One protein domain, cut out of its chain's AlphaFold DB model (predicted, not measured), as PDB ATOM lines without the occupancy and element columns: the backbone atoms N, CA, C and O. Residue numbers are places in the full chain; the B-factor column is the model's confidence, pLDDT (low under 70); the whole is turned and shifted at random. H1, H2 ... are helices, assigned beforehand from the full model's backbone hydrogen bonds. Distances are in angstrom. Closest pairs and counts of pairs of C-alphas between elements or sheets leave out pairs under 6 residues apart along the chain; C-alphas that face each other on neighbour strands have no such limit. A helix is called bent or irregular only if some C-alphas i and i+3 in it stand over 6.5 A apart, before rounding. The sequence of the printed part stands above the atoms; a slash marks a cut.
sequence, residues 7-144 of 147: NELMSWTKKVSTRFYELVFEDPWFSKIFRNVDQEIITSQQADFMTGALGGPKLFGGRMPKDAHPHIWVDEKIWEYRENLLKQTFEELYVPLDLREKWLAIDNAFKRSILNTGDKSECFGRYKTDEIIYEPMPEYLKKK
ATOM      1  N   ASN A   7      58.596  70.128 -64.084       97.00
ATOM      2  CA  ASN A   7      59.413  69.595 -65.168       97.00
ATOM      3  C   ASN A   7      59.530  70.580 -66.340       97.00
ATOM      4  O   ASN A   7      60.595  70.689 -66.946       97.00
ATOM      5  N   GLU A   8      58.455  71.307 -66.645       97.81
ATOM      6  CA  GLU A   8      58.454  72.325 -67.690       97.81
ATOM      7  C   GLU A   8      59.281  73.545 -67.268       97.81
ATOM      8  O   GLU A   8      60.150  73.983 -68.022       97.81
ATOM      9  N   LEU A   9      59.098  74.025 -66.033       97.62
ATOM     10  CA  LEU A   9      59.875  75.137 -65.484       97.62
ATOM     11  C   LEU A   9      61.377  74.824 -65.472       97.62
ATOM     12  O   LEU A   9      62.172  75.638 -65.934       97.62
ATOM     13  N   MET A  10      61.756  73.632 -65.004       97.88
ATOM     14  CA  MET A  10      63.143  73.154 -65.005       97.88
ATOM     15  C   MET A  10      63.708  73.015 -66.423       97.88
ATOM     16  O   MET A  10      64.887  73.282 -66.658       97.88
ATOM     17  N   SER A  11      62.884  72.603 -67.393       98.38
ATOM     18  CA  SER A  11      63.300  72.548 -68.797       98.38
ATOM     19  C   SER A  11      63.610  73.945 -69.333       98.38
ATOM     20  O   SER A  11      64.649  74.140 -69.967       98.38
ATOM     21  N   TRP A  12      62.749  74.926 -69.052       98.50
ATOM     22  CA  TRP A  12      62.949  76.305 -69.489       98.50
ATOM     23  C   TRP A  12      64.149  76.968 -68.824       98.50
ATOM     24  O   TRP A  12      64.967  77.560 -69.525       98.50
ATOM     25  N   THR A  13      64.297  76.847 -67.505       98.31
ATOM     26  CA  THR A  13      65.433  77.436 -66.783       98.31
ATOM     27  C   THR A  13      66.759  76.863 -67.259       98.31
ATOM     28  O   THR A  13      67.706  77.626 -67.448       98.31
ATOM     29  N   LYS A  14      66.814  75.557 -67.551       98.69
ATOM     30  CA  LYS A  14      67.982  74.924 -68.166       98.69
ATOM     31  C   LYS A  14      68.257  75.478 -69.564       98.69
ATOM     32  O   LYS A  14      69.356  75.960 -69.800       98.69
ATOM     33  N   LYS A  15      67.271  75.465 -70.472       98.75
ATOM     34  CA  LYS A  15      67.437  75.950 -71.860       98.75
ATOM     35  C   LYS A  15      67.896  77.406 -71.917       98.75
ATOM     36  O   LYS A  15      68.850  77.713 -72.624       98.75
ATOM     37  N   VAL A  16      67.237  78.280 -71.155       98.81
ATOM     38  CA  VAL A  16      67.589  79.703 -71.074       98.81
ATOM     39  C   VAL A  16      68.995  79.871 -70.520       98.81
ATOM     40  O   VAL A  16      69.783  80.585 -71.123       98.81
ATOM     41  N   SER A  17      69.333  79.206 -69.411       98.62
ATOM     42  CA  SER A  17      70.664  79.355 -68.809       98.62
ATOM     43  C   SER A  17      71.758  78.860 -69.750       98.62
ATOM     44  O   SER A  17      72.765  79.542 -69.903       98.62
ATOM     45  N   THR A  18      71.547  77.724 -70.426       98.81
ATOM     46  CA  THR A  18      72.487  77.199 -71.425       98.81
ATOM     47  C   THR A  18      72.711  78.208 -72.540       98.81
ATOM     48  O   THR A  18      73.848  78.618 -72.757       98.81
ATOM     49  N   ARG A  19      71.641  78.679 -73.189       98.81
ATOM     50  CA  ARG A  19      71.783  79.606 -74.315       98.81
ATOM     51  C   ARG A  19      72.359  80.960 -73.897       98.81
ATOM     52  O   ARG A  19      73.187  81.527 -74.602       98.81
ATOM     53  N   PHE A  20      71.964  81.460 -72.730       98.81
ATOM     54  CA  PHE A  20      72.518  82.686 -72.176       98.81
ATOM     55  C   PHE A  20      74.031  82.558 -71.971       98.81
ATOM     56  O   PHE A  20      74.773  83.424 -72.423       98.81
ATOM     57  N   TYR A  21      74.509  81.474 -71.352       98.75
ATOM     58  CA  TYR A  21      75.945  81.301 -71.142       98.75
ATOM     59  C   TYR A  21      76.721  80.967 -72.417       98.75
ATOM     60  O   TYR A  21      77.875  81.363 -72.506       98.75
ATOM     61  N   GLU A  22      76.119  80.333 -73.425       98.69
ATOM     62  CA  GLU A  22      76.726  80.263 -74.765       98.69
ATOM     63  C   GLU A  22      77.028  81.669 -75.294       98.69
ATOM     64  O   GLU A  22      78.182  81.965 -75.589       98.69
ATOM     65  N   LEU A  23      76.041  82.576 -75.296       98.44
ATOM     66  CA  LEU A  23      76.245  83.966 -75.727       98.44
ATOM     67  C   LEU A  23      77.312  84.695 -74.892       98.44
ATOM     68  O   LEU A  23      78.100  85.470 -75.430       98.44
ATOM     69  N   VAL A  24      77.349  84.454 -73.577       98.31
ATOM     70  CA  VAL A  24      78.355  85.046 -72.679       98.31
ATOM     71  C   VAL A  24      79.770  84.583 -73.020       98.31
ATOM     72  O   VAL A  24      80.686  85.403 -73.039       98.31
ATOM     73  N   PHE A  25      79.961  83.283 -73.246       98.25
ATOM     74  CA  PHE A  25      81.282  82.699 -73.484       98.25
ATOM     75  C   PHE A  25      81.748  82.850 -74.941       98.25
ATOM     76  O   PHE A  25      82.950  82.917 -75.185       98.25
ATOM     77  N   GLU A  26      80.823  82.978 -75.897       97.75
ATOM     78  CA  GLU A  26      81.114  83.350 -77.289       97.75
ATOM     79  C   GLU A  26      81.568  84.814 -77.421       97.75
ATOM     80  O   GLU A  26      82.307  85.150 -78.349       97.75
ATOM     81  N   ASP A  27      81.163  85.693 -76.496       97.19
ATOM     82  CA  ASP A  27      81.572  87.097 -76.480       97.19
ATOM     83  C   ASP A  27      83.035  87.255 -76.008       97.19
ATOM     84  O   ASP A  27      83.347  87.004 -74.835       97.19
ATOM     85  N   PRO A  28      83.960  87.747 -76.860       95.94
ATOM     86  CA  PRO A  28      85.381  87.839 -76.513       95.94
ATOM     87  C   PRO A  28      85.713  88.815 -75.378       95.94
ATOM     88  O   PRO A  28      86.804  88.750 -74.808       95.94
ATOM     89  N   TRP A  29      84.835  89.776 -75.083       96.88
ATOM     90  CA  TRP A  29      85.006  90.693 -73.959       96.88
ATOM     91  C   TRP A  29      84.267  90.185 -72.728       96.88
ATOM     92  O   TRP A  29      84.867  90.106 -71.657       96.88
ATOM     93  N   PHE A  30      82.991  89.833 -72.869       97.62
ATOM     94  CA  PHE A  30      82.148  89.521 -71.722       97.62
ATOM     95  C   PHE A  30      82.574  88.218 -71.033       97.62
ATOM     96  O   PHE A  30      82.587  88.158 -69.803       97.62
ATOM     97  N   SER A  31      83.065  87.234 -71.793       97.56
ATOM     98  CA  SER A  31      83.666  86.000 -71.259       97.56
ATOM     99  C   SER A  31      84.823  86.247 -70.280       97.56
ATOM    100  O   SER A  31      85.016  85.471 -69.345       97.56
ATOM    101  N   LYS A  32      85.559  87.363 -70.405       97.62
ATOM    102  CA  LYS A  32      86.672  87.702 -69.496       97.62
ATOM    103  C   LYS A  32      86.216  87.940 -68.062       97.62
ATOM    104  O   LYS A  32      87.000  87.703 -67.142       97.62
ATOM    105  N   ILE A  33      84.968  88.364 -67.856       97.38
ATOM    106  CA  ILE A  33      84.371  88.521 -66.519       97.38
ATOM    107  C   ILE A  33      84.176  87.150 -65.847       97.38
ATOM    108  O   ILE A  33      84.196  87.049 -64.623       97.38
ATOM    109  N   PHE A  34      84.070  86.079 -66.636       96.88
ATOM    110  CA  PHE A  34      83.840  84.706 -66.183       96.88
ATOM    111  C   PHE A  34      85.101  83.826 -66.243       96.88
ATOM    112  O   PHE A  34      85.013  82.622 -66.043       96.88
ATOM    113  N   ARG A  35      86.291  84.409 -66.460       95.31
ATOM    114  CA  ARG A  35      87.570  83.698 -66.705       95.31
ATOM    115  C   ARG A  35      87.974  82.631 -65.678       95.31
ATOM    116  O   ARG A  35      88.752  81.744 -66.001       95.31
ATOM    117  N   ASN A  36      87.470  82.733 -64.449       94.25
ATOM    118  CA  ASN A  36      87.794  81.830 -63.341       94.25
ATOM    119  C   ASN A  36      86.647  80.848 -63.033       94.25
ATOM    120  O   ASN A  36      86.606  80.263 -61.951       94.25
ATOM    121  N   VAL A  37      85.681  80.716 -63.945       94.12
ATOM    122  CA  VAL A  37      84.465  79.927 -63.756       94.12
ATOM    123  C   VAL A  37      84.272  78.996 -64.945       94.12
ATOM    124  O   VAL A  37      84.378  79.404 -66.097       94.12
ATOM    125  N   ASP A  38      83.959  77.739 -64.654       97.38
ATOM    126  CA  ASP A  38      83.585  76.767 -65.673       97.38
ATOM    127  C   ASP A  38      82.162  77.036 -66.196       97.38
ATOM    128  O   ASP A  38      81.229  77.263 -65.414       97.38
ATOM    129  N   GLN A  39      82.002  77.016 -67.523       97.94
ATOM    130  CA  GLN A  39      80.740  77.343 -68.188       97.94
ATOM    131  C   GLN A  39      79.617  76.367 -67.818       97.94
ATOM    132  O   GLN A  39      78.487  76.801 -67.580       97.94
ATOM    133  N   GLU A  40      79.893  75.062 -67.752       97.81
ATOM    134  CA  GLU A  40      78.875  74.061 -67.423       97.81
ATOM    135  C   GLU A  40      78.409  74.229 -65.974       97.81
ATOM    136  O   GLU A  40      77.203  74.220 -65.694       97.81
ATOM    137  N   ILE A  41      79.355  74.474 -65.058       97.38
ATOM    138  CA  ILE A  41      79.066  74.701 -63.638       97.38
ATOM    139  C   ILE A  41      78.177  75.933 -63.447       97.38
ATOM    140  O   ILE A  41      77.140  75.835 -62.782       97.38
ATOM    141  N   ILE A  42      78.541  77.089 -64.016       97.69
ATOM    142  CA  ILE A  42      77.751  78.316 -63.819       97.69
ATOM    143  C   ILE A  42      76.379  78.228 -64.490       97.69
ATOM    144  O   ILE A  42      75.387  78.696 -63.931       97.69
ATOM    145  N   THR A  43      76.300  77.544 -65.632       98.44
ATOM    146  CA  THR A  43      75.036  77.268 -66.321       98.44
ATOM    147  C   THR A  43      74.089  76.462 -65.435       98.44
ATOM    148  O   THR A  43      72.924  76.836 -65.283       98.44
ATOM    149  N   SER A  44      74.582  75.384 -64.813       97.94
ATOM    150  CA  SER A  44      73.778  74.565 -63.896       97.94
ATOM    151  C   SER A  44      73.335  75.366 -62.673       97.94
ATOM    152  O   SER A  44      72.161  75.343 -62.310       97.94
ATOM    153  N   GLN A  45      74.251  76.123 -62.068       97.75
ATOM    154  CA  GLN A  45      73.960  76.939 -60.890       97.75
ATOM    155  C   GLN A  45      72.892  78.003 -61.166       97.75
ATOM    156  O   GLN A  45      71.977  78.173 -60.358       97.75
ATOM    157  N   GLN A  46      72.963  78.687 -62.310       97.50
ATOM    158  CA  GLN A  46      71.957  79.670 -62.714       97.50
ATOM    159  C   GLN A  46      70.590  79.015 -62.953       97.50
ATOM    160  O   GLN A  46      69.571  79.554 -62.515       97.50
ATOM    161  N   ALA A  47      70.556  77.846 -63.603       98.25
ATOM    162  CA  ALA A  47      69.314  77.115 -63.842       98.25
ATOM    163  C   ALA A  47      68.649  76.683 -62.525       98.25
ATOM    164  O   ALA A  47      67.444  76.887 -62.344       98.25
ATOM    165  N   ASP A  48      69.427  76.153 -61.580       98.12
ATOM    166  CA  ASP A  48      68.934  75.745 -60.263       98.12
ATOM    167  C   ASP A  48      68.433  76.943 -59.450       98.12
ATOM    168  O   ASP A  48      67.358  76.881 -58.839       98.12
ATOM    169  N   PHE A  49      69.182  78.052 -59.470       97.62
ATOM    170  CA  PHE A  49      68.804  79.289 -58.788       97.62
ATOM    171  C   PHE A  49      67.467  79.813 -59.311       97.62
ATOM    172  O   PHE A  49      66.534  80.041 -58.534       97.62
ATOM    173  N   MET A  50      67.343  79.943 -60.633       97.69
ATOM    174  CA  MET A  50      66.142  80.495 -61.253       97.69
ATOM    175  C   MET A  50      64.941  79.568 -61.124       97.69
ATOM    176  O   MET A  50      63.837  80.052 -60.889       97.69
ATOM    177  N   THR A  51      65.140  78.248 -61.179       97.81
ATOM    178  CA  THR A  51      64.071  77.274 -60.908       97.81
ATOM    179  C   THR A  51      63.459  77.511 -59.528       97.81
ATOM    180  O   THR A  51      62.240  77.649 -59.408       97.81
ATOM    181  N   GLY A  52      64.295  77.614 -58.490       96.50
ATOM    182  CA  GLY A  52      63.828  77.874 -57.130       96.50
ATOM    183  C   GLY A  52      63.179  79.254 -56.983       96.50
ATOM    184  O   GLY A  52      62.123  79.376 -56.358       96.50
ATOM    185  N   ALA A  53      63.771  80.288 -57.587       95.62
ATOM    186  CA  ALA A  53      63.263  81.658 -57.523       95.62
ATOM    187  C   ALA A  53      61.902  81.828 -58.228       95.62
ATOM    188  O   ALA A  53      61.063  82.605 -57.774       95.62
ATOM    189  N   LEU A  54      61.648  81.058 -59.289       96.44
ATOM    190  CA  LEU A  54      60.387  81.050 -60.041       96.44
ATOM    191  C   LEU A  54      59.301  80.151 -59.416       96.44
ATOM    192  O   LEU A  54      58.207  80.021 -59.970       96.44
ATOM    193  N   GLY A  55      59.571  79.557 -58.249       95.25
ATOM    194  CA  GLY A  55      58.609  78.746 -57.495       95.25
ATOM    195  C   GLY A  55      58.619  77.252 -57.834       95.25
ATOM    196  O   GLY A  55      57.662  76.548 -57.498       95.25
ATOM    197  N   GLY A  56      59.669  76.774 -58.500       96.38
ATOM    198  CA  GLY A  56      59.969  75.353 -58.657       96.38
ATOM    199  C   GLY A  56      60.684  74.757 -57.436       96.38
ATOM    200  O   GLY A  56      60.739  75.378 -56.366       96.38
ATOM    201  N   PRO A  57      61.254  73.546 -57.566       96.38
ATOM    202  CA  PRO A  57      62.024  72.915 -56.502       96.38
ATOM    203  C   PRO A  57      63.291  73.720 -56.191       96.38
ATOM    204  O   PRO A  57      63.957  74.244 -57.084       96.38
ATOM    205  N   LYS A  58      63.649  73.809 -54.909       95.69
ATOM    206  CA  LYS A  58      64.836  74.542 -54.450       95.69
ATOM    207  C   LYS A  58      66.059  73.624 -54.466       95.69
ATOM    208  O   LYS A  58      66.350  72.981 -53.463       95.69
ATOM    209  N   LEU A  59      66.733  73.554 -55.612       93.56
ATOM    210  CA  LEU A  59      67.934  72.727 -55.809       93.56
ATOM    211  C   LEU A  59      69.242  73.511 -55.627       93.56
ATOM    212  O   LEU A  59      70.288  72.922 -55.372       93.56
ATOM    213  N   PHE A  60      69.183  74.842 -55.716       94.31
ATOM    214  CA  PHE A  60      70.359  75.697 -55.602       94.31
ATOM    215  C   PHE A  60      70.962  75.664 -54.194       94.31
ATOM    216  O   PHE A  60      70.342  76.117 -53.232       94.31
ATOM    217  N   GLY A  61      72.198  75.171 -54.095       92.00
ATOM    218  CA  GLY A  61      73.002  75.161 -52.867       92.00
ATOM    219  C   GLY A  61      74.147  76.179 -52.855       92.00
ATOM    220  O   GLY A  61      75.029  76.092 -52.003       92.00
ATOM    221  N   GLY A  62      74.187  77.095 -53.827       92.12
ATOM    222  CA  GLY A  62      75.253  78.083 -53.968       92.12
ATOM    223  C   GLY A  62      75.079  79.318 -53.080       92.12
ATOM    224  O   GLY A  62      74.190  79.411 -52.235       92.12
ATOM    225  N   ARG A  63      75.956  80.304 -53.291       93.25
ATOM    226  CA  ARG A  63      75.898  81.605 -52.606       93.25
ATOM    227  C   ARG A  63      74.793  82.475 -53.199       93.25
ATOM    228  O   ARG A  63      74.587  82.478 -54.408       93.25
ATOM    229  N   MET A  64      74.139  83.271 -52.357       93.94
ATOM    230  CA  MET A  64      73.208  84.295 -52.833       93.94
ATOM    231  C   MET A  64      73.960  85.405 -53.588       93.94
ATOM    232  O   MET A  64      75.143  85.623 -53.313       93.94
ATOM    233  N   PRO A  65      73.302  86.150 -54.500       92.38
ATOM    234  CA  PRO A  65      73.990  87.097 -55.378       92.38
ATOM    235  C   PRO A  65      74.881  88.117 -54.656       92.38
ATOM    236  O   PRO A  65      76.023  88.308 -55.067       92.38
ATOM    237  N   LYS A  66      74.421  88.681 -53.532       92.31
ATOM    238  CA  LYS A  66      75.206  89.613 -52.704       92.31
ATOM    239  C   LYS A  66      76.556  89.037 -52.251       92.31
ATOM    240  O   LYS A  66      77.542  89.760 -52.191       92.31
ATOM    241  N   ASP A  67      76.605  87.742 -51.945       94.25
ATOM    242  CA  ASP A  67      77.805  87.072 -51.427       94.25
ATOM    243  C   ASP A  67      78.639  86.421 -52.541       94.25
ATOM    244  O   ASP A  67      79.788  86.029 -52.325       94.25
ATOM    245  N   ALA A  68      78.055  86.260 -53.731       94.44
ATOM    246  CA  ALA A  68      78.697  85.656 -54.891       94.44
ATOM    247  C   ALA A  68      79.472  86.672 -55.744       94.44
ATOM    248  O   ALA A  68      80.507  86.310 -56.299       94.44
ATOM    249  N   HIS A  69      79.022  87.930 -55.815       96.38
ATOM    250  CA  HIS A  69      79.563  88.942 -56.731       96.38
ATOM    251  C   HIS A  69      80.524  90.007 -56.155       96.38
ATOM    252  O   HIS A  69      81.014  90.788 -56.963       96.38
ATOM    253  N   PRO A  70      80.892  90.079 -54.854       96.12
ATOM    254  CA  PRO A  70      81.646  91.237 -54.346       96.12
ATOM    255  C   PRO A  70      83.058  91.375 -54.938       96.12
ATOM    256  O   PRO A  70      83.646  92.448 -54.897       96.12
ATOM    257  N   HIS A  71      83.603  90.303 -55.509       96.50
ATOM    258  CA  HIS A  71      84.911  90.282 -56.164       96.50
ATOM    259  C   HIS A  71      84.862  90.719 -57.639       96.50
ATOM    260  O   HIS A  71      85.895  90.726 -58.301       96.50
ATOM    261  N   ILE A  72      83.686  91.069 -58.167       96.62
ATOM    262  CA  ILE A  72      83.466  91.431 -59.569       96.62
ATOM    263  C   ILE A  72      82.939  92.858 -59.617       96.62
ATOM    264  O   ILE A  72      81.943  93.167 -58.973       96.62
ATOM    265  N   TRP A  73      83.583  93.714 -60.404       96.94
ATOM    266  CA  TRP A  73      83.040  95.031 -60.705       96.94
ATOM    267  C   TRP A  73      81.887  94.922 -61.703       96.94
ATOM    268  O   TRP A  73      82.082  94.494 -62.844       96.94
ATOM    269  N   VAL A  74      80.701  95.360 -61.290       96.69
ATOM    270  CA  VAL A  74      79.509  95.433 -62.135       96.69
ATOM    271  C   VAL A  74      78.926  96.837 -62.033       96.69
ATOM    272  O   VAL A  74      78.342  97.200 -61.019       96.69
ATOM    273  N   ASP A  75      79.062  97.624 -63.099       95.25
ATOM    274  CA  ASP A  75      78.379  98.913 -63.231       95.25
ATOM    275  C   ASP A  75      77.068  98.781 -64.028       95.25
ATOM    276  O   ASP A  75      76.714  97.712 -64.535       95.25
ATOM    277  N   GLU A  76      76.336  99.890 -64.157       95.00
ATOM    278  CA  GLU A  76      75.078  99.942 -64.913       95.00
ATOM    279  C   GLU A  76      75.237  99.468 -66.364       95.00
ATOM    280  O   GLU A  76      74.358  98.796 -66.894       95.00
ATOM    281  N   LYS A  77      76.373  99.754 -67.011       94.06
ATOM    282  CA  LYS A  77      76.590  99.372 -68.412       94.06
ATOM    283  C   LYS A  77      76.805  97.869 -68.543       94.06
ATOM    284  O   LYS A  77      76.261  97.261 -69.461       94.06
ATOM    285  N   ILE A  78      77.575  97.271 -67.635       95.75
ATOM    286  CA  ILE A  78      77.775  95.818 -67.572       95.75
ATOM    287  C   ILE A  78      76.445  95.121 -67.258       95.75
ATOM    288  O   ILE A  78      76.102  94.143 -67.924       95.75
ATOM    289  N   TRP A  79      75.662  95.649 -66.309       96.75
ATOM    290  CA  TRP A  79      74.331  95.124 -65.993       96.75
ATOM    291  C   TRP A  79      73.398  95.150 -67.207       96.75
ATOM    292  O   TRP A  79      72.809  94.128 -67.562       96.75
ATOM    293  N   GLU A  80      73.273  96.305 -67.864       96.31
ATOM    294  CA  GLU A  80      72.435  96.468 -69.053       96.31
ATOM    295  C   GLU A  80      72.872  95.543 -70.190       96.31
ATOM    296  O   GLU A  80      72.029  94.937 -70.850       96.31
ATOM    297  N   TYR A  81      74.182  95.398 -70.410       96.94
ATOM    298  CA  TYR A  81      74.709  94.484 -71.419       96.94
ATOM    299  C   TYR A  81      74.290  93.040 -71.142       96.94
ATOM    300  O   TYR A  81      73.733  92.370 -72.012       96.94
ATOM    301  N   ARG A  82      74.481  92.594 -69.897       97.62
ATOM    302  CA  ARG A  82      74.073  91.269 -69.436       97.62
ATOM    303  C   ARG A  82      72.568  91.048 -69.598       97.62
ATOM    304  O   ARG A  82      72.143  89.982 -70.033       97.62
ATOM    305  N   GLU A  83      71.752  92.034 -69.233       98.00
ATOM    306  CA  GLU A  83      70.295  91.952 -69.368       98.00
ATOM    307  C   GLU A  83      69.864  91.870 -70.840       98.00
ATOM    308  O   GLU A  83      68.953  91.112 -71.164       98.00
ATOM    309  N   ASN A  84      70.539  92.584 -71.743       97.75
ATOM    310  CA  ASN A  84      70.254  92.511 -73.176       97.75
ATOM    311  C   ASN A  84      70.575  91.128 -73.763       97.75
ATOM    312  O   ASN A  84      69.769  90.616 -74.535       97.75
ATOM    313  N   LEU A  85      71.676  90.485 -73.351       98.19
ATOM    314  CA  LEU A  85      71.969  89.096 -73.741       98.19
ATOM    315  C   LEU A  85      70.890  88.119 -73.245       98.19
ATOM    316  O   LEU A  85      70.488  87.200 -73.963       98.19
ATOM    317  N   LEU A  86      70.372  88.333 -72.033       98.62
ATOM    318  CA  LEU A  86      69.261  87.535 -71.514       98.62
ATOM    319  C   LEU A  86      67.971  87.764 -72.321       98.62
ATOM    320  O   LEU A  86      67.288  86.803 -72.671       98.62
ATOM    321  N   LYS A  87      67.638  89.017 -72.653       98.62
ATOM    322  CA  LYS A  87      66.469  89.341 -73.490       98.62
ATOM    323  C   LYS A  87      66.581  88.723 -74.883       98.62
ATOM    324  O   LYS A  87      65.625  88.096 -75.330       98.62
ATOM    325  N   GLN A  88      67.757  88.806 -75.506       98.38
ATOM    326  CA  GLN A  88      68.052  88.125 -76.767       98.38
ATOM    327  C   GLN A  88      67.823  86.609 -76.640       98.38
ATOM    328  O   GLN A  88      67.139  86.017 -77.469       98.38
ATOM    329  N   THR A  89      68.307  85.987 -75.561       98.69
ATOM    330  CA  THR A  89      68.074  84.557 -75.290       98.69
ATOM    331  C   THR A  89      66.582  84.223 -75.213       98.69
ATOM    332  O   THR A  89      66.134  83.213 -75.758       98.69
ATOM    333  N   PHE A  90      65.785  85.065 -74.550       98.69
ATOM    334  CA  PHE A  90      64.341  84.862 -74.470       98.69
ATOM    335  C   PHE A  90      63.650  84.920 -75.831       98.69
ATOM    336  O   PHE A  90      62.703  84.164 -76.063       98.69
ATOM    337  N   GLU A  91      64.093  85.827 -76.698       98.44
ATOM    338  CA  GLU A  91      63.584  85.975 -78.058       98.44
ATOM    339  C   GLU A  91      63.950  84.766 -78.920       98.44
ATOM    340  O   GLU A  91      63.051  84.149 -79.490       98.44
ATOM    341  N   GLU A  92      65.225  84.368 -78.938       98.50
ATOM    342  CA  GLU A  92      65.726  83.227 -79.718       98.50
ATOM    343  C   GLU A  92      65.043  81.903 -79.345       98.50
ATOM    344  O   GLU A  92      64.752  81.077 -80.211       98.50
ATOM    345  N   LEU A  93      64.762  81.700 -78.054       98.62
ATOM    346  CA  LEU A  93      64.133  80.480 -77.544       98.62
ATOM    347  C   LEU A  93      62.602  80.539 -77.505       98.62
ATOM    348  O   LEU A  93      61.977  79.573 -77.063       98.62
ATOM    349  N   TYR A  94      61.991  81.650 -77.928       98.25
ATOM    350  CA  TYR A  94      60.542  81.864 -77.867       98.25
ATOM    351  C   TYR A  94      59.954  81.594 -76.473       98.25
ATOM    352  O   TYR A  94      58.890  80.993 -76.330       98.25
ATOM    353  N   VAL A  95      60.637  82.055 -75.421       98.44
ATOM    354  CA  VAL A  95      60.225  81.815 -74.026       98.44
ATOM    355  C   VAL A  95      58.821  82.396 -73.778       98.44
ATOM    356  O   VAL A  95      58.528  83.469 -74.304       98.44
ATOM    357  N   PRO A  96      57.936  81.760 -72.996       97.88
ATOM    358  CA  PRO A  96      56.628  82.334 -72.663       97.88
ATOM    359  C   PRO A  96      56.735  83.723 -72.010       97.88
ATOM    360  O   PRO A  96      57.606  83.947 -71.169       97.88
ATOM    361  N   LEU A  97      55.875  84.669 -72.408       96.94
ATOM    362  CA  LEU A  97      55.956  86.075 -71.978       96.94
ATOM    363  C   LEU A  97      55.896  86.231 -70.451       96.94
ATOM    364  O   LEU A  97      56.713  86.935 -69.866       96.94
ATOM    365  N   ASP A  98      54.976  85.522 -69.807       96.44
ATOM    366  CA  ASP A  98      54.789  85.521 -68.355       96.44
ATOM    367  C   ASP A  98      56.023  85.010 -67.593       96.44
ATOM    368  O   ASP A  98      56.345  85.501 -66.504       96.44
ATOM    369  N   LEU A  99      56.743  84.046 -68.171       97.94
ATOM    370  CA  LEU A  99      58.014  83.558 -67.653       97.94
ATOM    371  C   LEU A  99      59.127  84.602 -67.830       97.94
ATOM    372  O   LEU A  99      59.870  84.839 -66.877       97.94
ATOM    373  N   ARG A 100      59.221  85.264 -68.995       98.25
ATOM    374  CA  ARG A 100      60.203  86.346 -69.236       98.25
ATOM    375  C   ARG A 100      60.037  87.480 -68.231       98.25
ATOM    376  O   ARG A 100      61.011  87.904 -67.614       98.25
ATOM    377  N   GLU A 101      58.806  87.954 -68.049       97.75
ATOM    378  CA  GLU A 101      58.489  89.071 -67.156       97.75
ATOM    379  C   GLU A 101      58.862  88.754 -65.707       97.75
ATOM    380  O   GLU A 101      59.526  89.552 -65.040       97.75
ATOM    381  N   LYS A 102      58.498  87.562 -65.221       97.75
ATOM    382  CA  LYS A 102      58.851  87.142 -63.860       97.75
ATOM    383  C   LYS A 102      60.345  86.921 -63.684       97.75
ATOM    384  O   LYS A 102      60.876  87.292 -62.642       97.75
ATOM    385  N   TRP A 103      61.024  86.362 -64.683       98.25
ATOM    386  CA  TRP A 103      62.475  86.209 -64.645       98.25
ATOM    387  C   TRP A 103      63.165  87.569 -64.531       98.25
ATOM    388  O   TRP A 103      63.969  87.770 -63.623       98.25
ATOM    389  N   LEU A 104      62.815  88.527 -65.394       98.31
ATOM    390  CA  LEU A 104      63.389  89.876 -65.355       98.31
ATOM    391  C   LEU A 104      63.070  90.606 -64.050       98.31
ATOM    392  O   LEU A 104      63.919  91.342 -63.551       98.31
ATOM    393  N   ALA A 105      61.880  90.408 -63.481       98.12
ATOM    394  CA  ALA A 105      61.530  90.974 -62.182       98.12
ATOM    395  C   ALA A 105      62.421  90.419 -61.057       98.12
ATOM    396  O   ALA A 105      62.879  91.182 -60.206       98.12
ATOM    397  N   ILE A 106      62.704  89.110 -61.072       96.88
ATOM    398  CA  ILE A 106      63.611  88.459 -60.116       96.88
ATOM    399  C   ILE A 106      65.042  88.979 -60.291       96.88
ATOM    400  O   ILE A 106      65.637  89.422 -59.311       96.88
ATOM    401  N   ASP A 107      65.579  88.988 -61.514       96.12
ATOM    402  CA  ASP A 107      66.933  89.493 -61.792       96.12
ATOM    403  C   ASP A 107      67.083  90.948 -61.316       96.12
ATOM    404  O   ASP A 107      68.015  91.286 -60.581       96.12
ATOM    405  N   ASN A 108      66.121  91.812 -61.656       96.94
ATOM    406  CA  ASN A 108      66.156  93.223 -61.274       96.94
ATOM    407  C   ASN A 108      66.003  93.456 -59.765       96.94
ATOM    408  O   ASN A 108      66.525  94.449 -59.252       96.94
ATOM    409  N   ALA A 109      65.372  92.541 -59.026       96.81
ATOM    410  CA  ALA A 109      65.340  92.609 -57.566       96.81
ATOM    411  C   ALA A 109      66.741  92.443 -56.943       96.81
ATOM    412  O   ALA A 109      67.016  93.027 -55.893       96.81
ATOM    413  N   PHE A 110      67.652  91.711 -57.599       94.75
ATOM    414  CA  PHE A 110      69.036  91.542 -57.142       94.75
ATOM    415  C   PHE A 110      69.990  92.632 -57.629       94.75
ATOM    416  O   PHE A 110      71.056  92.792 -57.031       94.75
ATOM    417  N   LYS A 111      69.610  93.422 -58.642       95.94
ATOM    418  CA  LYS A 111      70.446  94.468 -59.255       95.94
ATOM    419  C   LYS A 111      71.168  95.340 -58.229       95.94
ATOM    420  O   LYS A 111      72.387  95.458 -58.256       95.94
ATOM    421  N   ARG A 112      70.427  95.890 -57.258       94.50
ATOM    422  CA  ARG A 112      70.982  96.775 -56.214       94.50
ATOM    423  C   ARG A 112      72.011  96.106 -55.302       94.50
ATOM    424  O   ARG A 112      72.786  96.806 -54.669       94.50
ATOM    425  N   SER A 113      71.982  94.780 -55.182       94.00
ATOM    426  CA  SER A 113      72.927  94.026 -54.350       94.00
ATOM    427  C   SER A 113      74.207  93.626 -55.082       94.00
ATOM    428  O   SER A 113      75.136  93.150 -54.436       94.00
ATOM    429  N   ILE A 114      74.229  93.786 -56.408       95.81
ATOM    430  CA  ILE A 114      75.347  93.408 -57.281       95.81
ATOM    431  C   ILE A 114      76.038  94.650 -57.846       95.81
ATOM    432  O   ILE A 114      77.252  94.642 -57.996       95.81
ATOM    433  N   LEU A 115      75.278  95.707 -58.149       95.88
ATOM    434  CA  LEU A 115      75.830  96.944 -58.687       95.88
ATOM    435  C   LEU A 115      76.826  97.599 -57.735       95.88
ATOM    436  O   LEU A 115      76.520  97.851 -56.569       95.88
ATOM    437  N   ASN A 116      77.960  97.985 -58.302       94.56
ATOM    438  CA  ASN A 116      78.884  98.932 -57.713       94.56
ATOM    439  C   ASN A 116      78.557 100.350 -58.197       94.56
ATOM    440  O   ASN A 116      78.158 100.553 -59.348       94.56
ATOM    441  N   THR A 117      78.721 101.339 -57.319       89.81
ATOM    442  CA  THR A 117      78.339 102.738 -57.609       89.81
ATOM    443  C   THR A 117      79.474 103.735 -57.440       89.81
ATOM    444  O   THR A 117      79.389 104.836 -57.981       89.81
ATOM    445  N   GLY A 118      80.518 103.369 -56.698       89.88
ATOM    446  CA  GLY A 118      81.699 104.195 -56.494       89.88
ATOM    447  C   GLY A 118      82.806 103.838 -57.476       89.88
ATOM    448  O   GLY A 118      82.706 104.083 -58.678       89.88
ATOM    449  N   ASP A 119      83.879 103.259 -56.950       88.44
ATOM    450  CA  ASP A 119      85.039 102.827 -57.720       88.44
ATOM    451  C   ASP A 119      85.453 101.395 -57.361       88.44
ATOM    452  O   ASP A 119      84.936 100.792 -56.421       88.44
ATOM    453  N   LYS A 120      86.412 100.840 -58.110       85.56
ATOM    454  CA  LYS A 120      86.851  99.441 -57.982       85.56
ATOM    455  C   LYS A 120      87.317  99.028 -56.576       85.56
ATOM    456  O   LYS A 120      87.437  97.832 -56.329       85.56
ATOM    457  N   SER A 121      87.614  99.971 -55.679       89.69
ATOM    458  CA  SER A 121      87.924  99.688 -54.273       89.69
ATOM    459  C   SER A 121      86.726  99.159 -53.476       89.69
ATOM    460  O   SER A 121      86.929  98.570 -52.417       89.69
ATOM    461  N   GLU A 122      85.497  99.293 -53.993       91.06
ATOM    462  CA  GLU A 122      84.301  98.642 -53.442       91.06
ATOM    463  C   GLU A 122      84.340  97.114 -53.595       91.06
ATOM    464  O   GLU A 122      83.638  96.407 -52.868       91.06
ATOM    465  N   CYS A 123      85.152  96.591 -54.520       94.75
ATOM    466  CA  CYS A 123      85.261  95.157 -54.744       94.75
ATOM    467  C   CYS A 123      86.189  94.494 -53.721       94.75
ATOM    468  O   CYS A 123      87.291  94.970 -53.441       94.75
ATOM    469  N   PHE A 124      85.781  93.329 -53.222       94.25
ATOM    470  CA  PHE A 124      86.570  92.515 -52.301       94.25
ATOM    471  C   PHE A 124      86.393  91.017 -52.571       94.25
ATOM    472  O   PHE A 124      85.325  90.547 -52.964       94.25
ATOM    473  N   GLY A 125      87.460  90.249 -52.346       94.19
ATOM    474  CA  GLY A 125      87.451  88.798 -52.517       94.19
ATOM    475  C   GLY A 125      86.473  88.110 -51.563       94.19
ATOM    476  O   GLY A 125      86.378  88.472 -50.390       94.19
ATOM    477  N   ARG A 126      85.782  87.066 -52.031       93.56
ATOM    478  CA  ARG A 126      84.997  86.170 -51.155       93.56
ATOM    479  C   ARG A 126      85.935  85.292 -50.327       93.56
ATOM    480  O   ARG A 126      85.603  84.887 -49.214       93.56
ATOM    481  N   TYR A 127      87.108  85.013 -50.892       91.94
ATOM    482  CA  TYR A 127      88.249  84.363 -50.263       91.94
ATOM    483  C   TYR A 127      89.506  85.219 -50.431       91.94
ATOM    484  O   TYR A 127      89.580  86.071 -51.311       91.94
ATOM    485  N   LYS A 128      90.543  84.949 -49.627       90.62
ATOM    486  CA  LYS A 128      91.836  85.660 -49.713       90.62
ATOM    487  C   LYS A 128      92.547  85.492 -51.060       90.62
ATOM    488  O   LYS A 128      93.414  86.289 -51.386       90.62
ATOM    489  N   THR A 129      92.220  84.430 -51.788       92.25
ATOM    490  CA  THR A 129      92.812  84.073 -53.080       92.25
ATOM    491  C   THR A 129      91.974  84.531 -54.267       92.25
ATOM    492  O   THR A 129      92.393  84.313 -55.397       92.25
ATOM    493  N   ASP A 130      90.789  85.107 -54.036       92.69
ATOM    494  CA  ASP A 130      89.966  85.605 -55.134       92.69
ATOM    495  C   ASP A 130      90.651  86.807 -55.788       92.69
ATOM    496  O   ASP A 130      91.064  87.762 -55.126       92.69
ATOM    497  N   GLU A 131      90.721  86.766 -57.112       93.75
ATOM    498  CA  GLU A 131      91.065  87.919 -57.929       93.75
ATOM    499  C   GLU A 131      89.911  88.934 -57.921       93.75
ATOM    500  O   GLU A 131      88.740  88.551 -57.971       93.75
ATOM    501  N   ILE A 132      90.238  90.231 -57.913       95.62
ATOM    502  CA  ILE A 132      89.260  91.281 -58.212       95.62
ATOM    503  C   ILE A 132      89.108  91.402 -59.726       95.62
ATOM    504  O   ILE A 132      90.030  91.821 -60.428       95.62
ATOM    505  N   ILE A 133      87.926  91.059 -60.225       96.25
ATOM    506  CA  ILE A 133      87.591  91.083 -61.644       96.25
ATOM    507  C   ILE A 133      87.107  92.484 -62.017       96.25
ATOM    508  O   ILE A 133      86.034  92.918 -61.602       96.25
ATOM    509  N   TYR A 134      87.898  93.188 -62.825       95.81
ATOM    510  CA  TYR A 134      87.561  94.499 -63.377       95.81
ATOM    511  C   TYR A 134      87.817  94.511 -64.887       95.81
ATOM    512  O   TYR A 134      88.955  94.651 -65.328       95.81
ATOM    513  N   GLU A 135      86.750  94.377 -65.674       95.62
ATOM    514  CA  GLU A 135      86.792  94.400 -67.141       95.62
ATOM    515  C   GLU A 135      85.937  95.567 -67.654       95.62
ATOM    516  O   GLU A 135      84.726  95.415 -67.841       95.62
ATOM    517  N   PRO A 136      86.514  96.764 -67.862       92.88
ATOM    518  CA  PRO A 136      85.739  97.909 -68.316       92.88
ATOM    519  C   PRO A 136      85.157  97.638 -69.705       92.88
ATOM    520  O   PRO A 136      85.818  97.055 -70.569       92.88
ATOM    521  N   MET A 137      83.927  98.103 -69.937       93.50
ATOM    522  CA  MET A 137      83.287  97.962 -71.242       93.50
ATOM    523  C   MET A 137      84.159  98.594 -72.343       93.50
ATOM    524  O   MET A 137      84.596  99.739 -72.183       93.50
ATOM    525  N   PRO A 138      84.414  97.897 -73.463       93.50
ATOM    526  CA  PRO A 138      85.243  98.409 -74.541       93.50
ATOM    527  C   PRO A 138      84.502  99.476 -75.355       93.50
ATOM    528  O   PRO A 138      83.276  99.473 -75.468       93.50
ATOM    529  N   GLU A 139      85.257 100.386 -75.972       89.19
ATOM    530  CA  GLU A 139      84.707 101.535 -76.711       89.19
ATOM    531  C   GLU A 139      83.719 101.151 -77.820       89.19
ATOM    532  O   GLU A 139      82.740 101.861 -78.049       89.19
ATOM    533  N   TYR A 140      83.931 100.019 -78.496       86.69
ATOM    534  CA  TYR A 140      83.043  99.580 -79.576       86.69
ATOM    535  C   TYR A 140      81.646  99.171 -79.075       86.69
ATOM    536  O   TYR A 140      80.679  99.306 -79.823       86.69
ATOM    537  N   LEU A 141      81.514  98.738 -77.815       86.25
ATOM    538  CA  LEU A 141      80.217  98.443 -77.194       86.25
ATOM    539  C   LEU A 141      79.553  99.695 -76.618       86.25
ATOM    540  O   LEU A 141      78.331  99.796 -76.647       86.25
ATOM    541  N   LYS A 142      80.331 100.698 -76.191       79.69
ATOM    542  CA  LYS A 142      79.784 101.982 -75.711       79.69
ATOM    543  C   LYS A 142      79.033 102.753 -76.798       79.69
ATOM    544  O   LYS A 142      78.111 103.500 -76.489       79.69
ATOM    545  N   LYS A 143      79.430 102.583 -78.063       65.31
ATOM    546  CA  LYS A 143      78.840 103.277 -79.220       65.31
ATOM    547  C   LYS A 143      77.546 102.633 -79.731       65.31
ATOM    548  O   LYS A 143      76.833 103.261 -80.508       65.31
ATOM    549  N   LYS A 144      77.201 101.420 -79.283       57.62
ATOM    550  CA  LYS A 144      75.923 100.758 -79.595       57.62
ATOM    551  C   LYS A 144      74.788 101.304 -78.705       57.62
ATOM    552  O   LYS A 144      74.229 100.571 -77.902       57.62
TER     553      LYS A 144
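What this domain is: This is residues 7 to 144 of the 147 residues of an uncharacterized protein of Halobacteriovoraceae bacterium (UniProt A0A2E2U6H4). Two pairs of long helices, H1 with H3 and H5 with H6, are laid crosswise to each other; within each pair the helices run opposite ways, and the gap between H5 and H6 is wider than a clear contact. Short H2 sits at the corner after H1, short H4 packs on the last part of H6, and a long stretch without named elements, residues 115 to 138, runs across one end of the body to short H7, which touches no helix. The printed part has 138 residues with seven named helices, H1 to H7 in order along the chain, and no named strand; its class is all helix. The whole is compact, with a radius of gyration of the C-alphas of 14.9 A, and rounded, with spans of 42 by 35 by 25 A.

Where its parts are: H1, residues 7 to 26, begins with C-alpha 7 at (59.413, 69.595, -65.168) and measures 28.4 A. H2 is residues 30 to 34, and H3, residues 39 to 53, measures 20.9 A. H4 is residues 65 to 68. H5, residues 76 to 92, measures 24.2 A and begins with C-alpha 76 at (75.078, 99.942, -64.913). H6, residues 97 to 114, measures 25.4 A; it is irregular, with C-alphas 109 and 112 7.1 A apart. H7, residues 139 to 142, ends with C-alpha 142 at (79.784, 101.982, -75.711).

How they stand to each other: H1 and H2 touch only at the corner by their link, H1 with residues 24 to 25 alone; the closest C-alphas, of Phe 25 and Ser 31, are 4.6 A apart. H1 and H3 touch at a steep tilt of 39 degrees, opposite ways, closest at the C-alphas of Thr 13 and Ala 47, 4.9 A. Residues 16 to 24 of H1 touch residues 85 to 90 of H5 at a steep tilt of 57 degrees, opposite ways, closest at the C-alphas of Phe 20 and Thr 89, 5.7 A. H3 and H6 are close but not clearly touching, about perpendicular at 74 degrees; the closest C-alphas, of Ala 53 and Ile 106, are 7.3 A apart. H5 and H6 are also close but not clearly touching, at a shallow tilt of 18 degrees, opposite ways, with the C-alphas of Phe 90 and Arg 100 closest at 6.8 A. H4 touches H6 at residues 110 to 114 alone, closest at the C-alphas of Lys 66 and Ser 113, 5.2 A. H5 and H7 are only just apart, 8.4 A at the closest C-alphas. In H1, H3 and H5 every O i to N i+4 pair is within hydrogen-bond range; H6 has 12 of 14, H2 has 0 of 1 but 2 of 2 O i to N i+3 pairs, and H4 and H7 are too short for an O i to N i+4 pair.

The domain as a whole: The two C-alphas farthest apart, of Asn 7 and Ser 121, are 42.9 A apart. The printed part has no cut. The links from H3 to H4, 11 residues, and from H6 to H7, 24 residues, are long. The mean pLDDT of the printed part is 95.3, with residues 143 to 144 under 70.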